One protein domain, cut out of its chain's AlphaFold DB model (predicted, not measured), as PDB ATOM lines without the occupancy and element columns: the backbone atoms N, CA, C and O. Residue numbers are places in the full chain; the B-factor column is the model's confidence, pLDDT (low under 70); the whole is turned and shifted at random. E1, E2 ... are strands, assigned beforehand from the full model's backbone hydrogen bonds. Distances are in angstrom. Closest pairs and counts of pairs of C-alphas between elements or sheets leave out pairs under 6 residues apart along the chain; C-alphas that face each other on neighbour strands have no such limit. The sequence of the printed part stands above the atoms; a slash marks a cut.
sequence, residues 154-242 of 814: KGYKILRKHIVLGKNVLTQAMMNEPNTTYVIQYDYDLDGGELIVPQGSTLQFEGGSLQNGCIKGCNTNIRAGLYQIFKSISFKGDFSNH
ATOM      1  N   LYS A 154     -51.979 -32.991  17.504       91.69
ATOM      2  CA  LYS A 154     -50.885 -33.896  17.103       91.69
ATOM      3  C   LYS A 154     -49.906 -34.080  18.265       91.69
ATOM      4  O   LYS A 154     -49.693 -33.152  19.051       91.69
ATOM      5  N   GLY A 155     -49.237 -35.232  18.291       95.31
ATOM      6  CA  GLY A 155     -48.030 -35.397  19.096       95.31
ATOM      7  C   GLY A 155     -46.967 -34.360  18.714       95.31
ATOM      8  O   GLY A 155     -47.019 -33.750  17.640       95.31
ATOM      9  N   TYR A 156     -45.986 -34.155  19.580       95.50
ATOM     10  CA  TYR A 156     -44.903 -33.198  19.409       95.50
ATOM     11  C   TYR A 156     -43.605 -33.809  19.930       95.50
ATOM     12  O   TYR A 156     -43.533 -34.194  21.092       95.50
ATOM     13  N   LYS A 157     -42.585 -33.918  19.080       96.75
ATOM     14  CA  LYS A 157     -41.308 -34.528  19.452       96.75
ATOM     15  C   LYS A 157     -40.143 -33.698  18.949       96.75
ATOM     16  O   LYS A 157     -40.001 -33.465  17.747       96.75
ATOM     17  N   ILE A 158     -39.287 -33.272  19.869       96.25
ATOM     18  CA  ILE A 158     -38.085 -32.506  19.547       96.25
ATOM     19  C   ILE A 158     -36.956 -33.491  19.278       96.25
ATOM     20  O   ILE A 158     -36.455 -34.141  20.199       96.25
ATOM     21  N   LEU A 159     -36.508 -33.582  18.026       97.12
ATOM     22  CA  LEU A 159     -35.396 -34.459  17.679       97.12
ATOM     23  C   LEU A 159     -34.105 -33.904  18.289       97.12
ATOM     24  O   LEU A 159     -33.633 -32.822  17.927       97.12
ATOM     25  N   ARG A 160     -33.542 -34.653  19.241       94.44
ATOM     26  CA  ARG A 160     -32.292 -34.325  19.938       94.44
ATOM     27  C   ARG A 160     -31.090 -34.888  19.180       94.44
ATOM     28  O   ARG A 160     -31.208 -35.912  18.514       94.44
ATOM     29  N   LYS A 161     -29.927 -34.248  19.346       95.69
ATOM     30  CA  LYS A 161     -28.657 -34.713  18.769       95.69
ATOM     31  C   LYS A 161     -28.399 -36.178  19.123       95.69
ATOM     32  O   LYS A 161     -28.532 -36.567  20.283       95.69
ATOM     33  N   HIS A 162     -27.953 -36.940  18.139       96.19
ATOM     34  CA  HIS A 162     -27.562 -38.333  18.274       96.19
ATOM     35  C   HIS A 162     -26.231 -38.528  17.546       96.19
ATOM     36  O   HIS A 162     -26.178 -38.739  16.336       96.19
ATOM     37  N   ILE A 163     -25.136 -38.352  18.289       96.94
ATOM     38  CA  ILE A 163     -23.788 -38.325  17.720       96.94
ATOM     39  C   ILE A 163     -23.236 -39.748  17.629       96.94
ATOM     40  O   ILE A 163     -22.940 -40.367  18.647       96.94
ATOM     41  N   VAL A 164     -23.062 -40.236  16.402       95.25
ATOM     42  CA  VAL A 164     -22.485 -41.545  16.078       95.25
ATOM     43  C   VAL A 164     -21.290 -41.317  15.163       95.25
ATOM     44  O   VAL A 164     -21.431 -40.742  14.087       95.25
ATOM     45  N   LEU A 165     -20.097 -41.730  15.602       92.75
ATOM     46  CA  LEU A 165     -18.846 -41.591  14.836       92.75
ATOM     47  C   LEU A 165     -18.610 -40.163  14.291       92.75
ATOM     48  O   LEU A 165     -18.151 -39.975  13.169       92.75
ATOM     49  N   GLY A 166     -18.958 -39.144  15.083       93.31
ATOM     50  CA  GLY A 166     -18.800 -37.733  14.709       93.31
ATOM     51  C   GLY A 166     -19.892 -37.169  13.790       93.31
ATOM     52  O   GLY A 166     -19.885 -35.969  13.530       93.31
ATOM     53  N   LYS A 167     -20.857 -37.982  13.345       94.81
ATOM     54  CA  LYS A 167     -22.041 -37.539  12.595       94.81
ATOM     55  C   LYS A 167     -23.257 -37.444  13.513       94.81
ATOM     56  O   LYS A 167     -23.400 -38.239  14.435       94.81
ATOM     57  N   ASN A 168     -24.164 -36.510  13.242       97.56
ATOM     58  CA  ASN A 168     -25.469 -36.475  13.900       97.56
ATOM     59  C   ASN A 168     -26.449 -37.353  13.111       97.56
ATOM     60  O   ASN A 168     -26.986 -36.910  12.103       97.56
ATOM     61  N   VAL A 169     -26.630 -38.609  13.517       98.00
ATOM     62  CA  VAL A 169     -27.363 -39.611  12.727       98.00
ATOM     63  C   VAL A 169     -28.815 -39.698  13.178       98.00
ATOM     64  O   VAL A 169     -29.079 -40.003  14.344       98.00
ATOM     65  N   LEU A 170     -29.764 -39.484  12.263       98.06
ATOM     66  CA  LEU A 170     -31.188 -39.687  12.539       98.06
ATOM     67  C   LEU A 170     -31.582 -41.131  12.229       98.06
ATOM     68  O   LEU A 170     -31.482 -41.590  11.098       98.06
ATOM     69  N   THR A 171     -32.066 -41.842  13.245       96.31
ATOM     70  CA  THR A 171     -32.476 -43.248  13.126       96.31
ATOM     71  C   THR A 171     -33.992 -43.401  13.213       96.31
ATOM     72  O   THR A 171     -34.687 -42.558  13.788       96.31
ATOM     73  N   GLN A 172     -34.522 -44.525  12.720       97.38
ATOM     74  CA  GLN A 172     -35.957 -44.826  12.798       97.38
ATOM     75  C   GLN A 172     -36.494 -44.830  14.240       97.38
ATOM     76  O   GLN A 172     -37.625 -44.414  14.476       97.38
ATOM     77  N   ALA A 173     -35.690 -45.242  15.228       96.12
ATOM     78  CA  ALA A 173     -36.099 -45.264  16.635       96.12
ATOM     79  C   ALA A 173     -36.392 -43.860  17.198       96.12
ATOM     80  O   ALA A 173     -37.192 -43.706  18.121       96.12
ATOM     81  N   MET A 174     -35.781 -42.820  16.628       96.81
ATOM     82  CA  MET A 174     -36.049 -41.434  17.007       96.81
ATOM     83  C   MET A 174     -37.385 -40.939  16.425       96.81
ATOM     84  O   MET A 174     -38.039 -40.093  17.039       96.81
ATOM     85  N   MET A 175     -37.830 -41.512  15.299       96.38
ATOM     86  CA  MET A 175     -39.035 -41.139  14.554       96.38
ATOM     87  C   MET A 175     -40.014 -42.319  14.426       96.38
ATOM     88  O   MET A 175     -40.130 -42.941  13.377       96.38
ATOM     89  N   ASN A 176     -40.709 -42.667  15.510       95.50
ATOM     90  CA  ASN A 176     -41.448 -43.932  15.634       95.50
ATOM     91  C   ASN A 176     -42.941 -43.796  15.993       95.50
ATOM     92  O   ASN A 176     -43.630 -44.805  16.115       95.50
ATOM     93  N   GLU A 177     -43.456 -42.578  16.139       96.69
ATOM     94  CA  GLU A 177     -44.844 -42.299  16.525       96.69
ATOM     95  C   GLU A 177     -45.655 -41.675  15.372       96.69
ATOM     96  O   GLU A 177     -45.185 -40.700  14.775       96.69
ATOM     97  N   PRO A 178     -46.858 -42.198  15.054       96.81
ATOM     98  CA  PRO A 178     -47.767 -41.610  14.070       96.81
ATOM     99  C   PRO A 178     -48.445 -40.341  14.602       96.81
ATOM    100  O   PRO A 178     -48.532 -40.133  15.809       96.81
ATOM    101  N   ASN A 179     -48.989 -39.521  13.696       96.69
ATOM    102  CA  ASN A 179     -49.691 -38.270  14.013       96.69
ATOM    103  C   ASN A 179     -48.873 -37.302  14.889       96.69
ATOM    104  O   ASN A 179     -49.434 -36.558  15.696       96.69
ATOM    105  N   THR A 180     -47.552 -37.280  14.703       97.44
ATOM    106  CA  THR A 180     -46.618 -36.487  15.515       97.44
ATOM    107  C   THR A 180     -45.928 -35.417  14.671       97.44
ATOM    108  O   THR A 180     -45.609 -35.620  13.501       97.44
ATOM    109  N   THR A 181     -45.711 -34.239  15.251       98.12
ATOM    110  CA  THR A 181     -44.860 -33.190  14.683       98.12
ATOM    111  C   THR A 181     -43.437 -33.391  15.185       98.12
ATOM    112  O   THR A 181     -43.180 -33.256  16.378       98.12
ATOM    113  N   TYR A 182     -42.522 -33.710  14.277       98.44
ATOM    114  CA  TYR A 182     -41.100 -33.871  14.552       98.44
ATOM    115  C   TYR A 182     -40.367 -32.568  14.267       98.44
ATOM    116  O   TYR A 182     -40.326 -32.118  13.121       98.44
ATOM    117  N   VAL A 183     -39.776 -31.974  15.300       98.25
ATOM    118  CA  VAL A 183     -39.042 -30.713  15.186       98.25
ATOM    119  C   VAL A 183     -37.569 -30.992  14.918       98.25
ATOM    120  O   VAL A 183     -36.879 -31.613  15.730       98.25
ATOM    121  N   ILE A 184     -37.094 -30.523  13.769       98.56
ATOM    122  CA  ILE A 184     -35.748 -30.712  13.237       98.56
ATOM    123  C   ILE A 184     -34.981 -29.394  13.390       98.56
ATOM    124  O   ILE A 184     -35.130 -28.470  12.591       98.56
ATOM    125  N   GLN A 185     -34.160 -29.310  14.438       97.19
ATOM    126  CA  GLN A 185     -33.345 -28.126  14.770       97.19
ATOM    127  C   GLN A 185     -31.863 -28.286  14.404       97.19
ATOM    128  O   GLN A 185     -31.088 -27.341  14.496       97.19
ATOM    129  N   TYR A 186     -31.457 -29.500  14.034       97.56
ATOM    130  CA  TYR A 186     -30.074 -29.850  13.733       97.56
ATOM    131  C   TYR A 186     -29.988 -30.490  12.356       97.56
ATOM    132  O   TYR A 186     -30.957 -31.085  11.883       97.56
ATOM    133  N   ASP A 187     -28.812 -30.400  11.749       97.94
ATOM    134  CA  ASP A 187     -28.481 -31.171  10.560       97.94
ATOM    135  C   ASP A 187     -28.323 -32.643  10.939       97.94
ATOM    136  O   ASP A 187     -27.551 -32.971  11.846       97.94
ATOM    137  N   TYR A 188     -29.074 -33.516  10.270       98.44
ATOM    138  CA  TYR A 188     -29.030 -34.957  10.464       98.44
ATOM    139  C   TYR A 188     -28.607 -35.680   9.193       98.44
ATOM    140  O   TYR A 188     -29.153 -35.449   8.116       98.44
ATOM    141  N   ASP A 189     -27.684 -36.618   9.353       98.38
ATOM    142  CA  ASP A 189     -27.307 -37.601   8.346       98.38
ATOM    143  C   ASP A 189     -28.199 -38.845   8.494       98.38
ATOM    144  O   ASP A 189     -28.427 -39.312   9.613       98.38
ATOM    145  N   LEU A 190     -28.727 -39.371   7.389       98.06
ATOM    146  CA  LEU A 190     -29.482 -40.631   7.375       98.06
ATOM    147  C   LEU A 190     -28.570 -41.854   7.148       98.06
ATOM    148  O   LEU A 190     -29.057 -42.979   7.076       98.06
ATOM    149  N   ASP A 191     -27.257 -41.633   7.027       96.69
ATOM    150  CA  ASP A 191     -26.194 -42.623   6.826       96.69
ATOM    151  C   ASP A 191     -26.451 -43.568   5.637       96.69
ATOM    152  O   ASP A 191     -26.173 -44.763   5.676       96.69
ATOM    153  N   GLY A 192     -27.033 -43.023   4.565       96.38
ATOM    154  CA  GLY A 192     -27.436 -43.755   3.362       96.38
ATOM    155  C   GLY A 192     -28.706 -44.601   3.524       96.38
ATOM    156  O   GLY A 192     -29.150 -45.219   2.556       96.38
ATOM    157  N   GLY A 193     -29.301 -44.634   4.719       96.56
ATOM    158  CA  GLY A 193     -30.482 -45.429   5.040       96.56
ATOM    159  C   GLY A 193     -31.803 -44.843   4.531       96.56
ATOM    160  O   GLY A 193     -31.894 -43.692   4.092       96.56
ATOM    161  N   GLU A 194     -32.861 -45.654   4.617       97.62
ATOM    162  CA  GLU A 194     -34.247 -45.216   4.421       97.62
ATOM    163  C   GLU A 194     -34.887 -44.886   5.777       97.62
ATOM    164  O   GLU A 194     -34.915 -45.725   6.676       97.62
ATOM    165  N   LEU A 195     -35.423 -43.671   5.913       97.94
ATOM    166  CA  LEU A 195     -36.206 -43.224   7.062       97.94
ATOM    167  C   LEU A 195     -37.690 -43.179   6.681       97.94
ATOM    168  O   LEU A 195     -38.089 -42.440   5.777       97.94
ATOM    169  N   ILE A 196     -38.515 -43.947   7.389       98.12
ATOM    170  CA  ILE A 196     -39.966 -43.957   7.197       98.12
ATOM    171  C   ILE A 196     -40.578 -42.943   8.155       98.12
ATOM    172  O   ILE A 196     -40.485 -43.094   9.374       98.12
ATOM    173  N   VAL A 197     -41.233 -41.923   7.607       97.94
ATOM    174  CA  VAL A 197     -41.973 -40.957   8.416       97.94
ATOM    175  C   VAL A 197     -43.309 -41.591   8.815       97.94
ATOM    176  O   VAL A 197     -44.085 -41.949   7.929       97.94
ATOM    177  N   PRO A 198     -43.619 -41.738  10.115       97.56
ATOM    178  CA  PRO A 198     -44.847 -42.392  10.552       97.56
ATOM    179  C   PRO A 198     -46.114 -41.713  10.017       97.56
ATOM    180  O   PRO A 198     -46.148 -40.492   9.836       97.56
ATOM    181  N   GLN A 199     -47.174 -42.503   9.833       97.06
ATOM    182  CA  GLN A 199     -48.443 -42.074   9.234       97.06
ATOM    183  C   GLN A 199     -48.946 -40.730   9.788       97.06
ATOM    184  O   GLN A 199     -48.994 -40.534  11.004       97.06
ATOM    185  N   GLY A 200     -49.340 -39.813   8.898       95.94
ATOM    186  CA  GLY A 200     -49.990 -38.546   9.261       95.94
ATOM    187  C   GLY A 200     -49.094 -37.550  10.009       95.94
ATOM    188  O   GLY A 200     -49.588 -36.568  10.571       95.94
ATOM    189  N   SER A 201     -47.781 -37.784  10.054       97.75
ATOM    190  CA  SER A 201     -46.829 -36.954  10.801       97.75
ATOM    191  C   SER A 201     -46.381 -35.713  10.026       97.75
ATOM    192  O   SER A 201     -46.511 -35.628   8.804       97.75
ATOM    193  N   THR A 202     -45.846 -34.734  10.754       98.06
ATOM    194  CA  THR A 202     -45.302 -33.491  10.195       98.06
ATOM    195  C   THR A 202     -43.803 -33.399  10.476       98.06
ATOM    196  O   THR A 202     -43.396 -33.565  11.621       98.06
ATOM    197  N   LEU A 203     -42.988 -33.090   9.469       98.25
ATOM    198  CA  LEU A 203     -41.589 -32.692   9.633       98.25
ATOM    199  C   LEU A 203     -41.516 -31.163   9.693       98.25
ATOM    200  O   LEU A 203     -41.828 -30.492   8.711       98.25
ATOM    201  N   GLN A 204     -41.138 -30.612  10.845       98.19
ATOM    202  CA  GLN A 204     -41.021 -29.173  11.077       98.19
ATOM    203  C   GLN A 204     -39.549 -28.777  11.181       98.19
ATOM    204  O   GLN A 204     -38.877 -29.132  12.145       98.19
ATOM    205  N   PHE A 205     -39.051 -28.034  10.198       98.38
ATOM    206  CA  PHE A 205     -37.667 -27.578  10.139       98.38
ATOM    207  C   PHE A 205     -37.521 -26.201  10.789       98.38
ATOM    208  O   PHE A 205     -38.107 -25.214  10.344       98.38
ATOM    209  N   GLU A 206     -36.701 -26.145  11.836       96.81
ATOM    210  CA  GLU A 206     -36.361 -24.942  12.603       96.81
ATOM    211  C   GLU A 206     -34.846 -24.698  12.531       96.81
ATOM    212  O   GLU A 206     -34.156 -24.618  13.545       96.81
ATOM    213  N   GLY A 207     -34.320 -24.643  11.304       93.25
ATOM    214  CA  GLY A 207     -32.903 -24.398  11.012       93.25
ATOM    215  C   GLY A 207     -32.060 -25.645  10.722       93.25
ATOM    216  O   GLY A 207     -30.970 -25.499  10.182       93.25
ATOM    217  N   GLY A 208     -32.548 -26.852  11.029       96.56
ATOM    218  CA  GLY A 208     -31.865 -28.099  10.664       96.56
ATOM    219  C   GLY A 208     -32.096 -28.533   9.212       96.56
ATOM    220  O   GLY A 208     -32.908 -27.952   8.493       96.56
ATOM    221  N   SER A 209     -31.419 -29.604   8.796       98.19
ATOM    222  CA  SER A 209     -31.578 -30.253   7.487       98.19
ATOM    223  C   SER A 209     -31.471 -31.779   7.595       98.19
ATOM    224  O   SER A 209     -30.970 -32.306   8.586       98.19
ATOM    225  N   LEU A 210     -31.962 -32.501   6.588       98.56
ATOM    226  CA  LEU A 210     -31.768 -33.943   6.433       98.56
ATOM    227  C   LEU A 210     -30.875 -34.205   5.219       98.56
ATOM    228  O   LEU A 210     -31.068 -33.600   4.158       98.56
ATOM    229  N   GLN A 211     -29.914 -35.115   5.363       98.19
ATOM    230  CA  GLN A 211     -28.972 -35.425   4.295       98.19
ATOM    231  C   GLN A 211     -28.656 -36.910   4.144       98.19
ATOM    232  O   GLN A 211     -28.780 -37.674   5.097       98.19
ATOM    233  N   ASN A 212     -28.176 -37.279   2.952       97.25
ATOM    234  CA  ASN A 212     -27.559 -38.575   2.662       97.25
ATOM    235  C   ASN A 212     -28.466 -39.779   2.987       97.25
ATOM    236  O   ASN A 212     -28.196 -40.544   3.909       97.25
ATOM    237  N   GLY A 213     -29.547 -39.955   2.226       97.25
ATOM    238  CA  GLY A 213     -30.427 -41.120   2.363       97.25
ATOM    239  C   GLY A 213     -31.766 -40.973   1.649       97.25
ATOM    240  O   GLY A 213     -31.933 -40.145   0.753       97.25
ATOM    241  N   CYS A 214     -32.738 -41.788   2.049       97.38
ATOM    242  CA  CYS A 214     -34.075 -41.810   1.463       97.38
ATOM    243  C   CYS A 214     -35.142 -41.514   2.519       97.38
ATOM    244  O   CYS A 214     -35.120 -42.096   3.598       97.38
ATOM    245  N   ILE A 215     -36.117 -40.663   2.197       97.50
ATOM    246  CA  ILE A 215     -37.277 -40.400   3.056       97.50
ATOM    247  C   ILE A 215     -38.513 -41.018   2.414       97.50
ATOM    248  O   ILE A 215     -38.865 -40.690   1.279       97.50
ATOM    249  N   LYS A 216     -39.195 -41.890   3.158       97.38
ATOM    250  CA  LYS A 216     -40.486 -42.453   2.766       97.38
ATOM    251  C   LYS A 216     -41.610 -41.754   3.530       97.38
ATOM    252  O   LYS A 216     -41.752 -41.954   4.735       97.38
ATOM    253  N   GLY A 217     -42.390 -40.937   2.827       96.56
ATOM    254  CA  GLY A 217     -43.577 -40.283   3.367       96.56
ATOM    255  C   GLY A 217     -44.751 -41.254   3.515       96.56
ATOM    256  O   GLY A 217     -44.936 -42.164   2.705       96.56
ATOM    257  N   CYS A 218     -45.561 -41.054   4.551       96.06
ATOM    258  CA  CYS A 218     -46.804 -41.790   4.784       96.06
ATOM    259  C   CYS A 218     -47.908 -40.786   5.138       96.06
ATOM    260  O   CYS A 218     -48.224 -40.570   6.310       96.06
ATOM    261  N   ASN A 219     -48.441 -40.095   4.122       95.62
ATOM    262  CA  ASN A 219     -49.271 -38.897   4.301       95.62
ATOM    263  C   ASN A 219     -48.550 -37.837   5.159       95.62
ATOM    264  O   ASN A 219     -49.062 -37.334   6.162       95.62
ATOM    265  N   THR A 220     -47.296 -37.573   4.800       96.19
ATOM    266  CA  THR A 220     -46.409 -36.697   5.567       96.19
ATOM    267  C   THR A 220     -46.605 -35.238   5.178       96.19
ATOM    268  O   THR A 220     -46.793 -34.917   4.006       96.19
ATOM    269  N   ASN A 221     -46.543 -34.333   6.151       96.25
ATOM    270  CA  ASN A 221     -46.526 -32.889   5.916       96.25
ATOM    271  C   ASN A 221     -45.127 -32.315   6.186       96.25
ATOM    272  O   ASN A 221     -44.493 -32.713   7.159       96.25
ATOM    273  N   ILE A 222     -44.651 -31.372   5.375       97.31
ATOM    274  CA  ILE A 222     -43.392 -30.652   5.609       97.31
ATOM    275  C   ILE A 222     -43.694 -29.181   5.893       97.31
ATOM    276  O   ILE A 222     -44.427 -28.529   5.150       97.31
ATOM    277  N   ARG A 223     -43.101 -28.657   6.967       96.88
ATOM    278  CA  ARG A 223     -43.152 -27.245   7.358       96.88
ATOM    279  C   ARG A 223     -41.736 -26.713   7.484       96.88
ATOM    280  O   ARG A 223     -40.999 -27.133   8.371       96.88
ATOM    281  N   ALA A 224     -41.366 -25.793   6.610       96.94
ATOM    282  CA  ALA A 224     -40.048 -25.179   6.597       96.94
ATOM    283  C   ALA A 224     -40.123 -23.789   5.963       96.94
ATOM    284  O   ALA A 224     -41.053 -23.494   5.210       96.94
ATOM    285  N   GLY A 225     -39.122 -22.952   6.237       95.38
ATOM    286  CA  GLY A 225     -38.886 -21.762   5.424       95.38
ATOM    287  C   GLY A 225     -38.371 -22.125   4.025       95.38
ATOM    288  O   GLY A 225     -38.116 -23.288   3.715       95.38
ATOM    289  N   LEU A 226     -38.204 -21.116   3.171       95.06
ATOM    290  CA  LEU A 226     -37.732 -21.274   1.790       95.06
ATOM    291  C   LEU A 226     -36.196 -21.271   1.730       95.06
ATOM    292  O   LEU A 226     -35.578 -20.349   1.203       95.06
ATOM    293  N   TYR A 227     -35.592 -22.288   2.338       93.94
ATOM    294  CA  TYR A 227     -34.150 -22.542   2.348       93.94
ATOM    295  C   TYR A 227     -33.878 -24.046   2.234       93.94
ATOM    296  O   TYR A 227     -34.781 -24.861   2.421       93.94
ATOM    297  N   GLN A 228     -32.632 -24.418   1.928       97.44
ATOM    298  CA  GLN A 228     -32.261 -25.816   1.721       97.44
ATOM    299  C   GLN A 228     -32.402 -26.630   3.013       97.44
ATOM    300  O   GLN A 228     -31.680 -26.401   3.981       97.44
ATOM    301  N   ILE A 229     -33.289 -27.622   2.991       98.19
ATOM    302  CA  ILE A 229     -33.537 -28.557   4.100       98.19
ATOM    303  C   ILE A 229     -33.223 -30.008   3.723       98.19
ATOM    304  O   ILE A 229     -33.106 -30.852   4.607       98.19
ATOM    305  N   PHE A 230     -33.051 -30.298   2.431       98.12
ATOM    306  CA  PHE A 230     -32.718 -31.618   1.911       98.12
ATOM    307  C   PHE A 230     -31.418 -31.563   1.106       98.12
ATOM    308  O   PHE A 230     -31.287 -30.777   0.166       98.12
ATOM    309  N   LYS A 231     -30.454 -32.417   1.465       97.25
ATOM    310  CA  LYS A 231     -29.141 -32.514   0.803       97.25
ATOM    311  C   LYS A 231     -28.865 -33.967   0.422       97.25
ATOM    312  O   LYS A 231     -28.676 -34.809   1.291       97.25
ATOM    313  N   SER A 232     -28.847 -34.284  -0.872       95.12
ATOM    314  CA  SER A 232     -28.686 -35.676  -1.342       95.12
ATOM    315  C   SER A 232     -29.725 -36.628  -0.728       95.12
ATOM    316  O   SER A 232     -29.386 -37.678  -0.180       95.12
ATOM    317  N   ILE A 233     -30.995 -36.221  -0.785       96.94
ATOM    318  CA  ILE A 233     -32.144 -37.006  -0.327       96.94
ATOM    319  C   ILE A 233     -32.955 -37.481  -1.530       96.94
ATOM    320  O   ILE A 233     -33.270 -36.689  -2.420       96.94
ATOM    321  N   SER A 234     -33.339 -38.757  -1.528       95.25
ATOM    322  CA  SER A 234     -34.372 -39.299  -2.418       95.25
ATOM    323  C   SER A 234     -35.711 -39.451  -1.693       95.25
ATOM    324  O   SER A 234     -35.745 -39.686  -0.486       95.25
ATOM    325  N   PHE A 235     -36.818 -39.389  -2.434       95.19
ATOM    326  CA  PHE A 235     -38.169 -39.461  -1.870       95.19
ATOM    327  C   PHE A 235     -38.935 -40.699  -2.342       95.19
ATOM    328  O   PHE A 235     -38.857 -41.096  -3.507       95.19
ATOM    329  N   LYS A 236     -39.713 -41.284  -1.431       94.62
ATOM    330  CA  LYS A 236     -40.683 -42.358  -1.682       94.62
ATOM    331  C   LYS A 236     -41.971 -42.102  -0.901       94.62
ATOM    332  O   LYS A 236     -41.974 -41.319   0.046       94.62
ATOM    333  N   GLY A 237     -43.023 -42.841  -1.238       93.12
ATOM    334  CA  GLY A 237     -44.309 -42.746  -0.549       93.12
ATOM    335  C   GLY A 237     -44.995 -41.401  -0.777       93.12
ATOM    336  O   GLY A 237     -44.695 -40.707  -1.747       93.12
ATOM    337  N   ASP A 238     -45.899 -41.044   0.131       91.75
ATOM    338  CA  ASP A 238     -46.879 -39.985  -0.107       91.75
ATOM    339  C   ASP A 238     -46.667 -38.783   0.817       91.75
ATOM    340  O   ASP A 238     -46.539 -38.917   2.042       91.75
ATOM    341  N   PHE A 239     -46.707 -37.589   0.224       94.75
ATOM    342  CA  PHE A 239     -46.611 -36.307   0.916       94.75
ATOM    343  C   PHE A 239     -47.845 -35.446   0.629       94.75
ATOM    344  O   PHE A 239     -48.366 -35.422  -0.480       94.75
ATOM    345  N   SER A 240     -48.305 -34.740   1.657       88.50
ATOM    346  CA  SER A 240     -49.574 -33.998   1.673       88.50
ATOM    347  C   SER A 240     -49.480 -32.558   1.160       88.50
ATOM    348  O   SER A 240     -50.504 -31.925   0.919       88.50
ATOM    349  N   ASN A 241     -48.273 -32.007   1.034       86.69
ATOM    350  CA  ASN A 241     -48.023 -30.602   0.713       86.69
ATOM    351  C   ASN A 241     -47.265 -30.438  -0.610       86.69
ATOM    352  O   ASN A 241     -46.584 -31.355  -1.066       86.69
ATOM    353  N   HIS A 242     -47.342 -29.237  -1.184       87.44
ATOM    354  CA  HIS A 242     -46.457 -28.811  -2.269       87.44
ATOM    355  C   HIS A 242     -45.004 -28.784  -1.784       87.44
ATOM    356  O   HIS A 242     -44.738 -28.495  -0.609       87.44
TER     357      HIS A 242
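What this domain is: This is residues 154 to 242 of the 814 residues of an uncharacterized protein of Turicibacter sanguinis (UniProt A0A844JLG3). The chain winds in stacked turns, a solenoid: E1, E2, E4 and residues 221 to 223 of E5 stack along one side, E3 and the bent E5 and E6 along others. The 89 printed residues hold no named helix and six strands, E1 to E6 in order, in one parallel, branched, strongly twisted sheet; the class is all strand, with 40 residues in strands. It is compact, radius of gyration of the C-alphas 11.8 A, spanning 33 by 23 by 23 A.

How they stand to each other: Start at E1, residues 155 to 158, parallel to E2, residues 180 to 184; N 181 and O 155 are 2.8 A apart. On the other side of E2 find E4, residues 202 to 205, parallel, with N 204 and O 182 at 2.8 A. E5, residues 210 to 223, bends by 142 degrees at residue 213. It is parallel to E4, N 203 to O 221 2.8 A, and to E3, residues 194 to 196, N 195 to O 214 2.8 A. On its other side is parallel E6, residues 230 to 239, N 217 to O 236 2.8 A.

Where its parts are: Find C-alpha 155 at (-48.030, -35.397, 19.096), where E1 begins. E5 measures 13.2 A; E6 measures 14.7 A and ends at C-alpha 239, (-46.611, -36.307, 0.916).

The domain as a whole: The C-alphas of Leu 165 and His 242 are farthest apart, 34.9 A. E1 to E2 is a long link; the printed part has no cut, and no printed residue is under 70 in pLDDT.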